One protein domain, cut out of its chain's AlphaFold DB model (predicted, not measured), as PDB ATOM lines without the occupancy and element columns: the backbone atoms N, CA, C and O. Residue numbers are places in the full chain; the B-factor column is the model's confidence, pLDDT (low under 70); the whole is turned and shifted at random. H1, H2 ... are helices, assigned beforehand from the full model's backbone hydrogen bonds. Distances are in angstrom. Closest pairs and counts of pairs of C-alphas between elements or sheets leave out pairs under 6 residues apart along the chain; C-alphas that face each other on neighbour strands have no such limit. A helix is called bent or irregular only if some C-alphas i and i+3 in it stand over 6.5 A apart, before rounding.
ATOM      1  N   ASP A1042      -8.414   7.631 -40.292       85.25
ATOM      2  CA  ASP A1042      -9.565   7.123 -39.533       85.25
ATOM      3  C   ASP A1042      -9.940   8.020 -38.334       85.25
ATOM      4  O   ASP A1042     -11.075   7.973 -37.861       85.25
ATOM      5  N   ASP A1043      -9.032   8.894 -37.878       91.31
ATOM      6  CA  ASP A1043      -9.273   9.823 -36.761       91.31
ATOM      7  C   ASP A1043     -10.072  11.064 -37.190       91.31
ATOM      8  O   ASP A1043     -10.426  11.918 -36.375       91.31
ATOM      9  N   ARG A1044     -10.386  11.171 -38.484       89.62
ATOM     10  CA  ARG A1044     -11.061  12.329 -39.074       89.62
ATOM     11  C   ARG A1044     -12.386  12.660 -38.398       89.62
ATOM     12  O   ARG A1044     -12.670  13.829 -38.158       89.62
ATOM     13  N   ASP A1045     -13.194  11.650 -38.100       90.81
ATOM     14  CA  ASP A1045     -14.511  11.841 -37.493       90.81
ATOM     15  C   ASP A1045     -14.436  12.338 -36.032       90.81
ATOM     16  O   ASP A1045     -14.973  13.414 -35.754       90.81
ATOM     17  N   PRO A1046     -13.721  11.665 -35.102       90.94
ATOM     18  CA  PRO A1046     -13.602  12.143 -33.721       90.94
ATOM     19  C   PRO A1046     -12.910  13.509 -33.611       90.94
ATOM     20  O   PRO A1046     -13.343  14.353 -32.824       90.94
ATOM     21  N   ILE A1047     -11.900  13.793 -34.443       91.00
ATOM     22  CA  ILE A1047     -11.250  15.113 -34.471       91.00
ATOM     23  C   ILE A1047     -12.209  16.197 -34.989       91.00
ATOM     24  O   ILE A1047     -12.252  17.297 -34.432       91.00
ATOM     25  N   SER A1048     -13.024  15.896 -36.008       91.00
ATOM     26  CA  SER A1048     -14.033  16.823 -36.545       91.00
ATOM     27  C   SER A1048     -15.128  17.152 -35.526       91.00
ATOM     28  O   SER A1048     -15.533  18.312 -35.410       91.00
ATOM     29  N   ILE A1049     -15.562  16.177 -34.721       92.44
ATOM     30  CA  ILE A1049     -16.539  16.399 -33.644       92.44
ATOM     31  C   ILE A1049     -16.029  17.462 -32.655       92.44
ATOM     32  O   ILE A1049     -16.756  18.393 -32.292       92.44
ATOM     33  N   ILE A1050     -14.758  17.366 -32.263       90.56
ATOM     34  CA  ILE A1050     -14.144  18.276 -31.291       90.56
ATOM     35  C   ILE A1050     -13.809  19.642 -31.910       90.56
ATOM     36  O   ILE A1050     -14.113  20.680 -31.320       90.56
ATOM     37  N   ARG A1051     -13.212  19.668 -33.108       88.31
ATOM     38  CA  ARG A1051     -12.664  20.890 -33.732       88.31
ATOM     39  C   ARG A1051     -13.641  21.668 -34.601       88.31
ATOM     40  O   ARG A1051     -13.406  22.850 -34.843       88.31
ATOM     41  N   VAL A1052     -14.697  21.024 -35.091       89.06
ATOM     42  CA  VAL A1052     -15.634  21.618 -36.053       89.06
ATOM     43  C   VAL A1052     -17.059  21.575 -35.520       89.06
ATOM     44  O   VAL A1052     -17.662  22.633 -35.366       89.06
ATOM     45  N   LEU A1053     -17.591  20.393 -35.184       92.12
ATOM     46  CA  LEU A1053     -18.994  20.245 -34.772       92.12
ATOM     47  C   LEU A1053     -19.315  21.069 -33.516       92.12
ATOM     48  O   LEU A1053     -20.306  21.803 -33.504       92.12
ATOM     49  N   ARG A1054     -18.477  20.972 -32.473       89.88
ATOM     50  CA  ARG A1054     -18.696  21.670 -31.197       89.88
ATOM     51  C   ARG A1054     -18.649  23.203 -31.348       89.88
ATOM     52  O   ARG A1054     -19.628  23.834 -30.948       89.88
ATOM     53  N   PRO A1055     -17.595  23.832 -31.905       88.50
ATOM     54  CA  PRO A1055     -17.596  25.283 -32.096       88.50
ATOM     55  C   PRO A1055     -18.740  25.747 -33.006       88.50
ATOM     56  O   PRO A1055     -19.456  26.677 -32.651       88.50
ATOM     57  N   MET A1056     -18.998  25.022 -34.105       90.69
ATOM     58  CA  MET A1056     -20.082  25.333 -35.043       90.69
ATOM     59  C   MET A1056     -21.450  25.375 -34.349       90.69
ATOM     60  O   MET A1056     -22.200  26.333 -34.521       90.69
ATOM     61  N   GLY A1057     -21.800  24.359 -33.555       91.06
ATOM     62  CA  GLY A1057     -23.078  24.371 -32.841       91.06
ATOM     63  C   GLY A1057     -23.127  25.387 -31.697       91.06
ATOM     64  O   GLY A1057     -24.198  25.928 -31.423       91.06
ATOM     65  N   GLY A1058     -21.981  25.715 -31.087       89.31
ATOM     66  CA  GLY A1058     -21.851  26.837 -30.154       89.31
ATOM     67  C   GLY A1058     -22.215  28.175 -30.805       89.31
ATOM     68  O   GLY A1058     -23.061  28.897 -30.277       89.31
ATOM     69  N   ASP A1059     -21.672  28.453 -31.992       89.88
ATOM     70  CA  ASP A1059     -21.991  29.662 -32.760       89.88
ATOM     71  C   ASP A1059     -23.460  29.679 -33.202       89.88
ATOM     72  O   ASP A1059     -24.134  30.705 -33.079       89.88
ATOM     73  N   MET A1060     -24.002  28.533 -33.641       91.38
ATOM     74  CA  MET A1060     -25.424  28.397 -33.998       91.38
ATOM     75  C   MET A1060     -26.370  28.644 -32.819       91.38
ATOM     76  O   MET A1060     -27.474  29.145 -33.048       91.38
ATOM     77  N   ARG A1061     -25.961  28.305 -31.587       91.19
ATOM     78  CA  ARG A1061     -26.704  28.608 -30.351       91.19
ATOM     79  C   ARG A1061     -26.587  30.086 -29.983       91.19
ATOM     80  O   ARG A1061     -27.603  30.735 -29.754       91.19
ATOM     81  N   ALA A1062     -25.367  30.624 -29.947       88.31
ATOM     82  CA  ALA A1062     -25.090  31.981 -29.469       88.31
ATOM     83  C   ALA A1062     -25.636  33.071 -30.405       88.31
ATOM     84  O   ALA A1062     -26.168  34.080 -29.947       88.31
ATOM     85  N   ASN A1063     -25.554  32.852 -31.720       87.44
ATOM     86  CA  ASN A1063     -25.915  33.846 -32.732       87.44
ATOM     87  C   ASN A1063     -27.265  33.561 -33.414       87.44
ATOM     88  O   ASN A1063     -27.549  34.123 -34.472       87.44
ATOM     89  N   ALA A1064     -28.126  32.734 -32.808       83.38
ATOM     90  CA  ALA A1064     -29.430  32.341 -33.357       83.38
ATOM     91  C   ALA A1064     -30.330  33.533 -33.749       83.38
ATOM     92  O   ALA A1064     -31.157  33.427 -34.653       83.38
ATOM     93  N   GLN A1065     -30.160  34.680 -33.082       85.62
ATOM     94  CA  GLN A1065     -30.932  35.905 -33.323       85.62
ATOM     95  C   GLN A1065     -30.261  36.884 -34.306       85.62
ATOM     96  O   GLN A1065     -30.870  37.883 -34.680       85.62
ATOM     97  N   ASN A1066     -29.024  36.618 -34.746       90.50
ATOM     98  CA  ASN A1066     -28.251  37.488 -35.636       90.50
ATOM     99  C   ASN A1066     -27.711  36.692 -36.834       90.50
ATOM    100  O   ASN A1066     -26.531  36.351 -36.903       90.50
ATOM    101  N   LEU A1067     -28.596  36.402 -37.795       88.12
ATOM    102  CA  LEU A1067     -28.274  35.590 -38.973       88.12
ATOM    103  C   LEU A1067     -27.095  36.126 -39.810       88.12
ATOM    104  O   LEU A1067     -26.277  35.306 -40.220       88.12
ATOM    105  N   PRO A1068     -26.918  37.445 -40.039       88.00
ATOM    106  CA  PRO A1068     -25.737  37.953 -40.741       88.00
ATOM    107  C   PRO A1068     -24.423  37.639 -40.020       88.00
ATOM    108  O   PRO A1068     -23.444  37.262 -40.664       88.00
ATOM    109  N   ARG A1069     -24.403  37.765 -38.687       89.94
ATOM    110  CA  ARG A1069     -23.232  37.408 -37.882       89.94
ATOM    111  C   ARG A1069     -22.993  35.901 -37.899       89.94
ATOM    112  O   ARG A1069     -21.880  35.469 -38.172       89.94
ATOM    113  N   LEU A1070     -24.050  35.114 -37.707       92.06
ATOM    114  CA  LEU A1070     -23.976  33.659 -37.765       92.06
ATOM    115  C   LEU A1070     -23.489  33.161 -39.134       92.06
ATOM    116  O   LEU A1070     -22.691  32.237 -39.195       92.06
ATOM    117  N   PHE A1071     -23.916  33.783 -40.237       91.25
ATOM    118  CA  PHE A1071     -23.406  33.459 -41.569       91.25
ATOM    119  C   PHE A1071     -21.892  33.667 -41.657       91.25
ATOM    120  O   PHE A1071     -21.200  32.820 -42.215       91.25
ATOM    121  N   GLN A1072     -21.372  34.775 -41.115       88.38
ATOM    122  CA  GLN A1072     -19.931  35.048 -41.102       88.38
ATOM    123  C   GLN A1072     -19.177  33.988 -40.293       88.38
ATOM    124  O   GLN A1072     -18.201  33.436 -40.800       88.38
ATOM    125  N   ASP A1073     -19.665  33.674 -39.092       88.81
ATOM    126  CA  ASP A1073     -19.048  32.691 -38.197       88.81
ATOM    127  C   ASP A1073     -19.088  31.277 -38.826       88.81
ATOM    128  O   ASP A1073     -18.065  30.601 -38.910       88.81
ATOM    129  N   LEU A1074     -20.216  30.858 -39.419       89.19
ATOM    130  CA  LEU A1074     -20.347  29.565 -40.111       89.19
ATOM    131  C   LEU A1074     -19.540  29.479 -41.413       89.19
ATOM    132  O   LEU A1074     -18.979  28.429 -41.734       89.19
ATOM    133  N   ASN A1075     -19.471  30.565 -42.187       86.69
ATOM    134  CA  ASN A1075     -18.678  30.602 -43.415       86.69
ATOM    135  C   ASN A1075     -17.177  30.563 -43.106       86.69
ATOM    136  O   ASN A1075     -16.404  30.032 -43.907       86.69
ATOM    137  N   ALA A1076     -16.769  31.062 -41.933       84.56
ATOM    138  CA  ALA A1076     -15.395  30.955 -41.474       84.56
ATOM    139  C   ALA A1076     -14.953  29.489 -41.371       84.56
ATOM    140  O   ALA A1076     -13.847  29.215 -41.810       84.56
ATOM    141  N   PHE A1077     -15.809  28.535 -40.970       82.62
ATOM    142  CA  PHE A1077     -15.464  27.097 -40.924       82.62
ATOM    143  C   PHE A1077     -15.051  26.497 -42.272       82.62
ATOM    144  O   PHE A1077     -14.282  25.539 -42.306       82.62
ATOM    145  N   LYS A1078     -15.504  27.078 -43.393       76.50
ATOM    146  CA  LYS A1078     -15.059  26.684 -44.743       76.50
ATOM    147  C   LYS A1078     -13.654  27.201 -45.082       76.50
ATOM    148  O   LYS A1078     -13.082  26.784 -46.084       76.50
ATOM    149  N   GLN A1079     -13.125  28.128 -44.282       70.44
ATOM    150  CA  GLN A1079     -11.851  28.824 -44.491       70.44
ATOM    151  C   GLN A1079     -10.855  28.639 -43.321       70.44
ATOM    152  O   GLN A1079      -9.657  28.814 -43.524       70.44
ATOM    153  N   ARG A1080     -11.333  28.297 -42.112       70.19
ATOM    154  CA  ARG A1080     -10.627  28.053 -40.834       70.19
ATOM    155  C   ARG A1080     -11.588  27.290 -39.904       70.19
ATOM    156  O   ARG A1080     -12.645  27.842 -39.636       70.19
ATOM    157  N   PRO A1081     -11.293  26.084 -39.389       62.56
ATOM    158  CA  PRO A1081     -10.076  25.805 -38.621       62.56
ATOM    159  C   PRO A1081      -9.297  24.563 -39.084       62.56
ATOM    160  O   PRO A1081      -8.291  24.225 -38.473       62.56
ATOM    161  N   LEU A1082      -9.748  23.888 -40.140       68.75
ATOM    162  CA  LEU A1082      -9.088  22.742 -40.763       68.75
ATOM    163  C   LEU A1082      -9.199  22.877 -42.288       68.75
ATOM    164  O   LEU A1082     -10.193  23.444 -42.754       68.75
ATOM    165  N   PRO A1083      -8.228  22.376 -43.078       77.69
ATOM    166  CA  PRO A1083      -8.398  22.276 -44.526       77.69
ATOM    167  C   PRO A1083      -9.699  21.539 -44.856       77.69
ATOM    168  O   PRO A1083     -10.012  20.527 -44.220       77.69
ATOM    169  N   TRP A1084     -10.486  22.046 -45.809       81.75
ATOM    170  CA  TRP A1084     -11.855  21.571 -46.054       81.75
ATOM    171  C   TRP A1084     -11.916  20.054 -46.281       81.75
ATOM    172  O   TRP A1084     -12.797  19.386 -45.751       81.75
ATOM    173  N   GLU A1085     -10.931  19.497 -46.983       79.69
ATOM    174  CA  GLU A1085     -10.742  18.072 -47.260       79.69
ATOM    175  C   GLU A1085     -10.537  17.190 -46.016       79.69
ATOM    176  O   GLU A1085     -10.759  15.982 -46.089       79.69
ATOM    177  N   THR A1086     -10.171  17.784 -44.878       80.19
ATOM    178  CA  THR A1086      -9.949  17.095 -43.595       80.19
ATOM    179  C   THR A1086     -11.128  17.218 -42.623       80.19
ATOM    180  O   THR A1086     -11.185  16.485 -41.643       80.19
ATOM    181  N   VAL A1087     -12.118  18.077 -42.898       87.12
ATOM    182  CA  VAL A1087     -13.347  18.181 -42.085       87.12
ATOM    183  C   VAL A1087     -14.172  16.899 -42.218       87.12
ATOM    184  O   VAL A1087     -14.278  16.349 -43.313       87.12
ATOM    185  N   GLY A1088     -14.767  16.398 -41.135       88.50
ATOM    186  CA  GLY A1088     -15.606  15.196 -41.152       88.50
ATOM    187  C   GLY A1088     -16.780  15.316 -42.128       88.50
ATOM    188  O   GLY A1088     -17.359  16.387 -42.310       88.50
ATOM    189  N   PHE A1089     -17.131  14.213 -42.794       89.75
ATOM    190  CA  PHE A1089     -18.145  14.226 -43.857       89.75
ATOM    191  C   PHE A1089     -19.526  14.676 -43.362       89.75
ATOM    192  O   PHE A1089     -20.259  15.345 -44.092       89.75
ATOM    193  N   ALA A1090     -19.875  14.352 -42.116       91.19
ATOM    194  CA  ALA A1090     -21.134  14.772 -41.514       91.19
ATOM    195  C   ALA A1090     -21.177  16.290 -41.263       91.19
ATOM    196  O   ALA A1090     -22.171  16.944 -41.577       91.19
ATOM    197  N   GLU A1091     -20.084  16.877 -40.769       92.25
ATOM    198  CA  GLU A1091     -19.984  18.324 -40.559       92.25
ATOM    199  C   GLU A1091     -19.928  19.082 -41.894       92.25
ATOM    200  O   GLU A1091     -20.584  20.116 -42.047       92.25
ATOM    201  N   GLN A1092     -19.242  18.530 -42.904       91.06
ATOM    202  CA  GLN A1092     -19.280  19.057 -44.271       91.06
ATOM    203  C   GLN A1092     -20.711  19.091 -44.823       91.06
ATOM    204  O   GLN A1092     -21.099  20.085 -45.436       91.06
ATOM    205  N   ALA A1093     -21.510  18.044 -44.593       90.69
ATOM    206  CA  ALA A1093     -22.896  17.978 -45.054       90.69
ATOM    207  C   ALA A1093     -23.795  19.034 -44.385       90.69
ATOM    208  O   ALA A1093     -24.679  19.592 -45.043       90.69
ATOM    209  N   ILE A1094     -23.550  19.358 -43.110       92.69
ATOM    210  CA  ILE A1094     -24.234  20.457 -42.410       92.69
ATOM    211  C   ILE A1094     -23.817  21.803 -43.025       92.69
ATOM    212  O   ILE A1094     -24.673  22.582 -43.442       92.69
ATOM    213  N   LEU A1095     -22.511  22.058 -43.162       89.00
ATOM    214  CA  LEU A1095     -21.967  23.313 -43.702       89.00
ATOM    215  C   LEU A1095     -22.255  23.517 -45.200       89.00
ATOM    216  O   LEU A1095     -22.296  24.655 -45.677       89.00
ATOM    217  N   ALA A1096     -22.486  22.448 -45.963       89.31
ATOM    218  CA  ALA A1096     -22.867  22.515 -47.374       89.31
ATOM    219  C   ALA A1096     -24.239  23.178 -47.588       89.31
ATOM    220  O   ALA A1096     -24.481  23.733 -48.659       89.31
ATOM    221  N   LYS A1097     -25.107  23.174 -46.567       89.56
ATOM    222  CA  LYS A1097     -26.399  23.878 -46.579       89.56
ATOM    223  C   LYS A1097     -26.256  25.396 -46.423       89.56
ATOM    224  O   LYS A1097     -27.188  26.125 -46.751       89.56
ATOM    225  N   LEU A1098     -25.099  25.885 -45.962       90.12
ATOM    226  CA  LEU A1098     -24.814  27.318 -45.885       90.12
ATOM    227  C   LEU A1098     -24.672  27.901 -47.307       90.12
ATOM    228  O   LEU A1098     -23.825  27.412 -48.070       90.12
ATOM    229  N   PRO A1099     -25.445  28.945 -47.669       87.19
ATOM    230  CA  PRO A1099     -25.469  29.492 -49.021       87.19
ATOM    231  C   PRO A1099     -24.168  30.232 -49.362       87.19
ATOM    232  O   PRO A1099     -23.315  30.471 -48.510       87.19
ATOM    233  N   ARG A1100     -23.992  30.597 -50.638       84.00
ATOM    234  CA  ARG A1100     -22.768  31.279 -51.107       84.00
ATOM    235  C   ARG A1100     -22.657  32.733 -50.642       84.00
ATOM    236  O   ARG A1100     -21.549  33.258 -50.600       84.00
ATOM    237  N   THR A1101     -23.775  33.378 -50.321       84.94
ATOM    238  CA  THR A1101     -23.848  34.797 -49.954       84.94
ATOM    239  C   THR A1101     -24.798  35.006 -48.770       84.94
ATOM    240  O   THR A1101     -25.749  34.242 -48.583       84.94
ATOM    241  N   ALA A1102     -24.511  36.017 -47.943       84.31
ATOM    242  CA  ALA A1102     -25.191  36.244 -46.663       84.31
ATOM    243  C   ALA A1102     -26.679  36.612 -46.809       84.31
ATOM    244  O   ALA A1102     -27.485  36.285 -45.944       84.31
ATOM    245  N   ASP A1103     -27.050  37.261 -47.911       85.06
ATOM    246  CA  ASP A1103     -28.419  37.660 -48.262       85.06
ATOM    247  C   ASP A1103     -29.361  36.467 -48.493       85.06
ATOM    248  O   ASP A1103     -30.573  36.590 -48.327       85.06
ATOM    249  N   LEU A1104     -28.806  35.297 -48.817       87.44
ATOM    250  CA  LEU A1104     -29.559  34.059 -49.018       87.44
ATOM    251  C   LEU A1104     -29.676  33.213 -47.737       87.44
ATOM    252  O   LEU A1104     -30.340  32.173 -47.747       87.44
ATOM    253  N   PHE A1105     -29.048  33.625 -46.630       91.81
ATOM    254  CA  PHE A1105     -29.106  32.908 -45.355       91.81
ATOM    255  C   PHE A1105     -30.348  33.306 -44.551       91.81
ATOM    256  O   PHE A1105     -30.328  34.177 -43.683       91.81
ATOM    257  N   THR A1106     -31.464  32.662 -44.886       89.88
ATOM    258  CA  THR A1106     -32.773  32.919 -44.277       89.88
ATOM    259  C   THR A1106     -33.011  32.065 -43.027       89.88
ATOM    260  O   THR A1106     -32.341  31.057 -42.799       89.88
ATOM    261  N   ALA A1107     -34.034  32.419 -42.242       86.25
ATOM    262  CA  ALA A1107     -34.480  31.614 -41.100       86.25
ATOM    263  C   ALA A1107     -34.853  30.169 -41.494       86.25
ATOM    264  O   ALA A1107     -34.666  29.248 -40.703       86.25
ATOM    265  N   GLN A1108     -35.332  29.960 -42.727       89.56
ATOM    266  CA  GLN A1108     -35.616  28.628 -43.262       89.56
ATOM    267  C   GLN A1108     -34.330  27.806 -43.428       89.56
ATOM    268  O   GLN A1108     -34.254  26.684 -42.936       89.56
ATOM    269  N   VAL A1109     -33.302  28.381 -44.060       88.81
ATOM    270  CA  VAL A1109     -32.001  27.715 -44.251       88.81
ATOM    271  C   VAL A1109     -31.336  27.422 -42.903       88.81
ATOM    272  O   VAL A1109     -30.813  26.328 -42.692       88.81
ATOM    273  N   TYR A1110     -31.424  28.354 -41.951       92.06
ATOM    274  CA  TYR A1110     -30.980  28.125 -40.575       92.06
ATOM    275  C   TYR A1110     -31.726  26.952 -39.906       92.06
ATOM    276  O   TYR A1110     -31.089  26.093 -39.294       92.06
ATOM    277  N   GLY A1111     -33.050  26.848 -40.078       90.06
ATOM    278  CA  GLY A1111     -33.853  25.726 -39.572       90.06
ATOM    279  C   GLY A1111     -33.470  24.364 -40.171       90.06
ATOM    280  O   GLY A1111     -33.415  23.356 -39.459       90.06
ATOM    281  N   GLU A1112     -33.129  24.318 -41.462       91.12
ATOM    282  CA  GLU A1112     -32.626  23.106 -42.122       91.12
ATOM    283  C   GLU A1112     -31.248  22.684 -41.588       91.12
ATOM    284  O   GLU A1112     -30.998  21.493 -41.378       91.12
ATOM    285  N   MET A1113     -30.362  23.651 -41.325       93.44
ATOM    286  CA  MET A1113     -29.059  23.398 -40.703       93.44
ATOM    287  C   MET A1113     -29.203  22.905 -39.258       93.44
ATOM    288  O   MET A1113     -28.536  21.943 -38.882       93.44
ATOM    289  N   LEU A1114     -30.107  23.494 -38.466       93.25
ATOM    290  CA  LEU A1114     -30.412  23.028 -37.106       93.25
ATOM    291  C   LEU A1114     -30.949  21.594 -37.091       93.25
ATOM    292  O   LEU A1114     -30.600  20.811 -36.208       93.25
ATOM    293  N   THR A1115     -31.769  21.231 -38.079       93.38
ATOM    294  CA  THR A1115     -32.289  19.864 -38.219       93.38
ATOM    295  C   THR A1115     -31.160  18.871 -38.495       93.38
ATOM    296  O   THR A1115     -31.082  17.834 -37.838       93.38
ATOM    297  N   ALA A1116     -30.246  19.210 -39.410       92.88
ATOM    298  CA  ALA A1116     -29.084  18.378 -39.718       92.88
ATOM    299  C   ALA A1116     -28.121  18.258 -38.520       92.88
ATOM    300  O   ALA A1116     -27.636  17.166 -38.225       92.88
ATOM    301  N   LEU A1117     -27.908  19.351 -37.776       94.75
ATOM    302  CA  LEU A1117     -27.128  19.340 -36.538       94.75
ATOM    303  C   LEU A1117     -27.770  18.432 -35.481       94.75
ATOM    304  O   LEU A1117     -27.091  17.583 -34.910       94.75
ATOM    305  N   ARG A1118     -29.087  18.545 -35.258       94.62
ATOM    306  CA  ARG A1118     -29.818  17.681 -34.315       94.62
ATOM    307  C   ARG A1118     -29.698  16.205 -34.689       94.62
ATOM    308  O   ARG A1118     -29.475  15.383 -33.803       94.62
ATOM    309  N   GLN A1119     -29.824  15.868 -35.972       93.50
ATOM    310  CA  GLN A1119     -29.652  14.495 -36.458       93.50
ATOM    311  C   GLN A1119     -28.242  13.971 -36.172       93.50
ATOM    312  O   GLN A1119     -28.107  12.874 -35.636       93.50
ATOM    313  N   ARG A1120     -27.207  14.775 -36.444       94.69
ATOM    314  CA  ARG A1120     -25.812  14.409 -36.172       94.69
ATOM    315  C   ARG A1120     -25.549  14.174 -34.685       94.69
ATOM    316  O   ARG A1120     -24.978  13.148 -34.333       94.69
ATOM    317  N   VAL A1121     -25.996  15.078 -33.813       95.00
ATOM    318  CA  VAL A1121     -25.831  14.920 -32.356       95.00
ATOM    319  C   VAL A1121     -26.577  13.689 -31.846       95.00
ATOM    320  O   VAL A1121     -26.035  12.930 -31.052       95.00
ATOM    321  N   THR A1122     -27.794  13.450 -32.342       92.94
ATOM    322  CA  THR A1122     -28.569  12.259 -31.966       92.94
ATOM    323  C   THR A1122     -27.839  10.985 -32.390       92.94
ATOM    324  O   THR A1122     -27.664  10.104 -31.560       92.94
ATOM    325  N   ALA A1123     -27.331  10.919 -33.626       92.56
ATOM    326  CA  ALA A1123     -26.560   9.779 -34.125       92.56
ATOM    327  C   ALA A1123     -25.320   9.488 -33.263       92.56
ATOM    328  O   ALA A1123     -25.105   8.341 -32.880       92.56
ATOM    329  N   ILE A1124     -24.558  10.523 -32.882       94.00
ATOM    330  CA  ILE A1124     -23.391  10.375 -31.995       94.00
ATOM    331  C   ILE A1124     -23.790   9.760 -30.647       94.00
ATOM    332  O   ILE A1124     -23.110   8.871 -30.142       94.00
ATOM    333  N   LEU A1125     -24.902  10.213 -30.067       90.69
ATOM    334  CA  LEU A1125     -25.359   9.736 -28.762       90.69
ATOM    335  C   LEU A1125     -25.955   8.318 -28.815       90.69
ATOM    336  O   LEU A1125     -25.879   7.602 -27.819       90.69
ATOM    337  N   THR A1126     -26.527   7.891 -29.945       86.81
ATOM    338  CA  THR A1126     -27.239   6.602 -30.053       86.81
ATOM    339  C   THR A1126     -26.434   5.482 -30.710       86.81
ATOM    340  O   THR A1126     -26.609   4.317 -30.359       86.81
ATOM    341  N   GLU A1127     -25.595   5.784 -31.703       88.25
ATOM    342  CA  GLU A1127     -24.945   4.751 -32.514       88.25
ATOM    343  C   GLU A1127     -23.791   4.077 -31.762       88.25
ATOM    344  O   GLU A1127     -22.937   4.720 -31.149       88.25
ATOM    345  N   SER A1128     -23.712   2.748 -31.868       78.19
ATOM    346  CA  SER A1128     -22.693   1.948 -31.176       78.19
ATOM    347  C   SER A1128     -21.260   2.277 -31.603       78.19
ATOM    348  O   SER A1128     -20.325   2.027 -30.844       78.19
ATOM    349  N   ALA A1129     -21.074   2.852 -32.797       82.19
ATOM    350  CA  ALA A1129     -19.771   3.284 -33.301       82.19
ATOM    351  C   ALA A1129     -19.095   4.326 -32.389       82.19
ATOM    352  O   ALA A1129     -17.871   4.331 -32.278       82.19
ATOM    353  N   TYR A1130     -19.886   5.141 -31.683       85.31
ATOM    354  CA  TYR A1130     -19.398   6.194 -30.789       85.31
ATOM    355  C   TYR A1130     -19.241   5.755 -29.332       85.31
ATOM    356  O   TYR A1130     -18.801   6.541 -28.499       85.31
ATOM    357  N   ARG A1131     -19.580   4.496 -29.015       77.81
ATOM    358  CA  ARG A1131     -19.463   3.903 -27.670       77.81
ATOM    359  C   ARG A1131     -20.235   4.653 -26.564       77.81
ATOM    360  O   ARG A1131     -19.906   4.490 -25.395       77.81
ATOM    361  N   ILE A1132     -21.265   5.429 -26.926       81.44
ATOM    362  CA  ILE A1132     -22.194   6.097 -25.993       81.44
ATOM    363  C   ILE A1132     -23.474   5.259 -25.826       81.44
ATOM    364  O   ILE A1132     -23.787   4.830 -24.721       81.44
ATOM    365  N   GLY A1133     -24.176   4.960 -26.928       75.25
ATOM    366  CA  GLY A1133     -25.253   3.961 -26.959       75.25
ATOM    367  C   GLY A1133     -26.516   4.310 -26.161       75.25
ATOM    368  O   GLY A1133     -27.173   3.404 -25.649       75.25
ATOM    369  N   LEU A1134     -26.866   5.594 -26.039       80.31
ATOM    370  CA  LEU A1134     -28.083   6.022 -25.341       80.31
ATOM    371  C   LEU A1134     -29.345   5.602 -26.124       80.31
ATOM    372  O   LEU A1134     -29.374   5.747 -27.350       80.31
ATOM    373  N   PRO A1135     -30.413   5.119 -25.459       82.56
ATOM    374  CA  PRO A1135     -31.642   4.730 -26.145       82.56
ATOM    375  C   PRO A1135     -32.335   5.938 -26.780       82.56
ATOM    376  O   PRO A1135     -32.550   6.961 -26.123       82.56
ATOM    377  N   ILE A1136     -32.718   5.828 -28.054       83.31
ATOM    378  CA  ILE A1136     -33.230   6.967 -28.829       83.31
ATOM    379  C   ILE A1136     -34.497   7.573 -28.211       83.31
ATOM    380  O   ILE A1136     -34.664   8.791 -28.205       83.31
ATOM    381  N   GLU A1137     -35.344   6.747 -27.600       82.75
ATOM    382  CA  GLU A1137     -36.554   7.148 -26.885       82.75
ATOM    383  C   GLU A1137     -36.292   8.108 -25.717       82.75
ATOM    384  O   GLU A1137     -37.144   8.947 -25.418       82.75
ATOM    385  N   THR A1138     -35.107   8.045 -25.100       81.19
ATOM    386  CA  THR A1138     -34.717   8.960 -24.016       81.19
ATOM    387  C   THR A1138     -34.265  10.326 -24.540       81.19
ATOM    388  O   THR A1138     -34.350  11.323 -23.825       81.19
ATOM    389  N   LEU A1139     -33.853  10.393 -25.810       86.12
ATOM    390  CA  LEU A1139     -33.318  11.596 -26.449       86.12
ATOM    391  C   LEU A1139     -34.383  12.399 -27.208       86.12
ATOM    392  O   LEU A1139     -34.295  13.625 -27.277       86.12
ATOM    393  N   VAL A1140     -35.415  11.738 -27.754       86.00
ATOM    394  CA  VAL A1140     -36.524  12.386 -28.491       86.00
ATOM    395  C   VAL A1140     -37.133  13.598 -27.763       86.00
ATOM    396  O   VAL A1140     -37.288  14.633 -28.422       86.00
ATOM    397  N   PRO A1141     -37.469  13.536 -26.456       85.94
ATOM    398  CA  PRO A1141     -38.109  14.658 -25.764       85.94
ATOM    399  C   PRO A1141     -37.153  15.816 -25.446       85.94
ATOM    400  O   PRO A1141     -37.617  16.883 -25.041       85.94
ATOM    401  N   LEU A1142     -35.837  15.640 -25.616       87.56
ATOM    402  CA  LEU A1142     -34.856  16.655 -25.248       87.56
ATOM    403  C   LEU A1142     -34.678  17.705 -26.363       87.56
ATOM    404  O   LEU A1142     -34.548  17.362 -27.549       87.56
ATOM    405  N   PRO A1143     -34.648  19.006 -26.023       91.56
ATOM    406  CA  PRO A1143     -34.290  20.061 -26.966       91.56
ATOM    407  C   PRO A1143     -32.813  19.955 -27.367       91.56
ATOM    408  O   PRO A1143     -32.016  19.300 -26.698       91.56
ATOM    409  N   LEU A1144     -32.436  20.580 -28.491       92.06
ATOM    410  CA  LEU A1144     -31.044  20.538 -28.951       92.06
ATOM    411  C   LEU A1144     -30.115  21.261 -27.966       92.06
ATOM    412  O   LEU A1144     -29.153  20.642 -27.545       92.06
ATOM    413  N   PHE A1145     -30.417  22.505 -27.570       92.38
ATOM    414  CA  PHE A1145     -29.498  23.349 -26.787       92.38
ATOM    415  C   PHE A1145     -29.915  23.651 -25.337       92.38
ATOM    416  O   PHE A1145     -29.036  23.723 -24.490       92.38
ATOM    417  N   ASP A1146     -31.207  23.854 -25.045       82.88
ATOM    418  CA  ASP A1146     -31.662  24.390 -23.748       82.88
ATOM    419  C   ASP A1146     -33.000  23.773 -23.310       82.88
ATOM    420  O   ASP A1146     -33.978  23.850 -24.056       82.88
ATOM    421  N   GLY A1147     -33.069  23.194 -22.100       77.56
ATOM    422  CA  GLY A1147     -34.290  22.590 -21.548       77.56
ATOM    423  C   GLY A1147     -34.233  22.306 -20.036       77.56
ATOM    424  O   GLY A1147     -33.157  22.048 -19.503       77.56
ATOM    425  N   PRO A1148     -35.380  22.311 -19.324       61.12
ATOM    426  CA  PRO A1148     -35.434  22.104 -17.868       61.12
ATOM    427  C   PRO A1148     -35.040  20.685 -17.429       61.12
ATOM    428  O   PRO A1148     -34.694  20.482 -16.271       61.12
ATOM    429  N   ASN A1149     -35.069  19.724 -18.357       70.69
ATOM    430  CA  ASN A1149     -34.708  18.324 -18.134       70.69
ATOM    431  C   ASN A1149     -33.396  17.949 -18.858       70.69
ATOM    432  O   ASN A1149     -33.176  16.778 -19.155       70.69
ATOM    433  N   GLY A1150     -32.553  18.942 -19.178       79.88
ATOM    434  CA  GLY A1150     -31.334  18.785 -19.980       79.88
ATOM    435  C   GLY A1150     -31.559  18.961 -21.486       79.88
ATOM    436  O   GLY A1150     -32.693  19.107 -21.954       79.88
ATOM    437  N   ALA A1151     -30.465  18.967 -22.251       90.50
ATOM    438  CA  ALA A1151     -30.462  19.107 -23.706       90.50
ATOM    439  C   ALA A1151     -29.466  18.139 -24.368       90.50
ATOM    440  O   ALA A1151     -28.488  17.712 -23.755       90.50
ATOM    441  N   LEU A1152     -29.688  17.822 -25.649       92.75
ATOM    442  CA  LEU A1152     -28.799  16.935 -26.416       92.75
ATOM    443  C   LEU A1152     -27.362  17.474 -26.490       92.75
ATOM    444  O   LEU A1152     -26.405  16.703 -26.501       92.75
ATOM    445  N   TRP A1153     -27.209  18.799 -26.532       93.00
ATOM    446  CA  TRP A1153     -25.910  19.459 -26.584       93.00
ATOM    447  C   TRP A1153     -25.097  19.272 -25.302       93.00
ATOM    448  O   TRP A1153     -23.890  19.059 -25.378       93.00
ATOM    449  N   ASP A1154     -25.749  19.292 -24.140       87.81
ATOM    450  CA  ASP A1154     -25.074  19.091 -22.855       87.81
ATOM    451  C   ASP A1154     -24.568  17.648 -22.727       87.81
ATOM    452  O   ASP A1154     -23.433  17.429 -22.308       87.81
ATOM    453  N   LEU A1155     -25.363  16.672 -23.185       86.81
ATOM    454  CA  LEU A1155     -24.956  15.265 -23.252       86.81
ATOM    455  C   LEU A1155     -23.754  15.068 -24.188       86.81
ATOM    456  O   LEU A1155     -22.792  14.396 -23.828       86.81
ATOM    457  N   LEU A1156     -23.756  15.699 -25.367       90.12
ATOM    458  CA  LEU A1156     -22.606  15.658 -26.279       90.12
ATOM    459  C   LEU A1156     -21.341  16.225 -25.619       90.12
ATOM    460  O   LEU A1156     -20.263  15.652 -25.771       90.12
ATOM    461  N   ILE A1157     -21.465  17.344 -24.894       87.94
ATOM    462  CA  ILE A1157     -20.339  17.972 -24.195       87.94
ATOM    463  C   ILE A1157     -19.778  17.044 -23.112       87.94
ATOM    464  O   ILE A1157     -18.561  16.908 -23.006       87.94
ATOM    465  N   GLN A1158     -20.644  16.361 -22.363       83.62
ATOM    466  CA  GLN A1158     -20.237  15.423 -21.313       83.62
ATOM    467  C   GLN A1158     -19.430  14.225 -21.845       83.62
ATOM    468  O   GLN A1158     -18.609  13.677 -21.114       83.62
ATOM    469  N   HIS A1159     -19.604  13.840 -23.114       87.31
ATOM    470  CA  HIS A1159     -18.930  12.680 -23.714       87.31
ATOM    471  C   HIS A1159     -17.706  13.017 -24.587       87.31
ATOM    472  O   HIS A1159     -17.165  12.132 -25.248       87.31
ATOM    473  N   GLN A1160     -17.224  14.264 -24.597       87.25
ATOM    474  CA  GLN A1160     -16.142  14.700 -25.500       87.25
ATOM    475  C   GLN A1160     -14.834  13.920 -25.338       87.25
ATOM    476  O   GLN A1160     -14.232  13.544 -26.342       87.25
ATOM    477  N   ALA A1161     -14.416  13.644 -24.101       84.00
ATOM    478  CA  ALA A1161     -13.210  12.860 -23.840       84.00
ATOM    479  C   ALA A1161     -13.338  11.433 -24.406       84.00
ATOM    480  O   ALA A1161     -12.451  10.971 -25.124       84.00
ATOM    481  N   GLY A1162     -14.481  10.776 -24.190       82.75
ATOM    482  CA  GLY A1162     -14.752   9.435 -24.715       82.75
ATOM    483  C   GLY A1162     -14.861   9.388 -26.242       82.75
ATOM    484  O   GLY A1162     -14.408   8.427 -26.860       82.75
ATOM    485  N   LEU A1163     -15.403  10.439 -26.863       87.81
ATOM    486  CA  LEU A1163     -15.464  10.575 -28.321       87.81
ATOM    487  C   LEU A1163     -14.077  10.804 -28.923       87.81
ATOM    488  O   LEU A1163     -13.735  10.188 -29.930       87.81
ATOM    489  N   LEU A1164     -13.255  11.645 -28.291       89.25
ATOM    490  CA  LEU A1164     -11.880  11.872 -28.722       89.25
ATOM    491  C   LEU A1164     -11.020  10.611 -28.554       89.25
ATOM    492  O   LEU A1164     -10.173  10.339 -29.398       89.25
ATOM    493  N   ALA A1165     -11.292   9.793 -27.535       83.75
ATOM    494  CA  ALA A1165     -10.626   8.509 -27.315       83.75
ATOM    495  C   ALA A1165     -10.864   7.471 -28.435       83.75
ATOM    496  O   ALA A1165     -10.205   6.431 -28.454       83.75
ATOM    497  N   LEU A1166     -11.783   7.725 -29.378       85.62
ATOM    498  CA  LEU A1166     -11.953   6.898 -30.580       85.62
ATOM    499  C   LEU A1166     -10.826   7.104 -31.603       85.62
ATOM    500  O   LEU A1166     -10.626   6.236 -32.455       85.62
TER     501      LEU A1166
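What this domain is: This is residues 1042 to 1166 of the 1242 residues of an uncharacterized protein of Elstera litoralis (UniProt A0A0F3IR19). The domain is a flat slab two helices deep, in which the two long helices H1 and H4 cross in the middle. H1 with H2, H6 and H7 makes one layer and H4 with H3 and H5 the other, and the unnamed stretches run along the outside. The printed part has 125 residues with seven named helices, H1 to H7 in chain order, and no named strand; the class is all helix. It is compact, with a radius of gyration of the C-alphas of 14.3 A, and spans 40 by 35 by 17 A.

How they stand to each other: H1, residues 1042 to 1062, and H4, residues 1107 to 1126, are both hubs, touching three helices each. H1 and H4 are close but not clearly touching, with Gly 1057 and Leu 1117 their closest C-alphas at 7.4 A, at a steep tilt of 45 degrees, opposite ways. H2, residues 1067 to 1076, forms a helical hairpin with H1; they touch at Met 1056 and Leu 1074, closest C-alphas 6.6 A apart, at a shallow tilt of 20 degrees. H3, residues 1089 to 1095, touches H1 at Leu 1053 and Glu 1091, closest C-alphas 6.2 A apart, at a shallow tilt of 21 degrees, the same way. H3 and H4 form the other helical hairpin, with the closest C-alphas, of Ile 1094 and Met 1113, 5.9 A apart and a shallow tilt of 25 degrees. H6, residues 1152 to 1158, touches residues 1118 to 1125 of H4 at a steep tilt of 49 degrees; the closest C-alphas are those of Val 1121 and Leu 1156, 6.9 A. H7, residues 1160 to 1164, touches H1, with the C-alphas of Pro 1046 and Leu 1164 closest at 5.3 A. H5, residues 1136 to 1139, only just touches H4, with 3 pairs of C-alphas within 8 A, the closest being Thr 1126 and Ile 1136 at 6.1 A. Helix packing is mostly aligned: of the 4 pairs of helices that touch and have a tilt, H1 and H2, H1 and H3, H3 and H4, and H4 and H6, 3 are at a shallow tilt. Every O i to N i+4 pair is within hydrogen-bond range in H2, H3, H4, H6 and H7, and 13 of 17 in H1; H5 is too short for one.

Where its parts are: H1 begins at C-alpha 1042 (-9.565, 7.123, -39.533) and measures 31.0 A. It has a kink of 28 degrees near residue 1051 and is irregular, with C-alphas 1042 and 1045 7.1 A apart. H4 is 28.3 A long and ends at C-alpha 1126 (-27.239, 6.602, -30.053). H2 measures 13.9 A, H6 10.1 A and H3 9.9 A. The last helix, H7, ends at C-alpha 1164 (-11.880, 11.872, -28.722).

The domain as a whole: The C-alphas farthest apart, of Asp 1103 and Arg 1131, are 40.5 A apart. The printed part has no cut. The links H2 to H3, H3 to H4 and H5 to H6 are long. The mean pLDDT of the printed part is 86.9, and residues 1081, 1082 and 1148 are under 70.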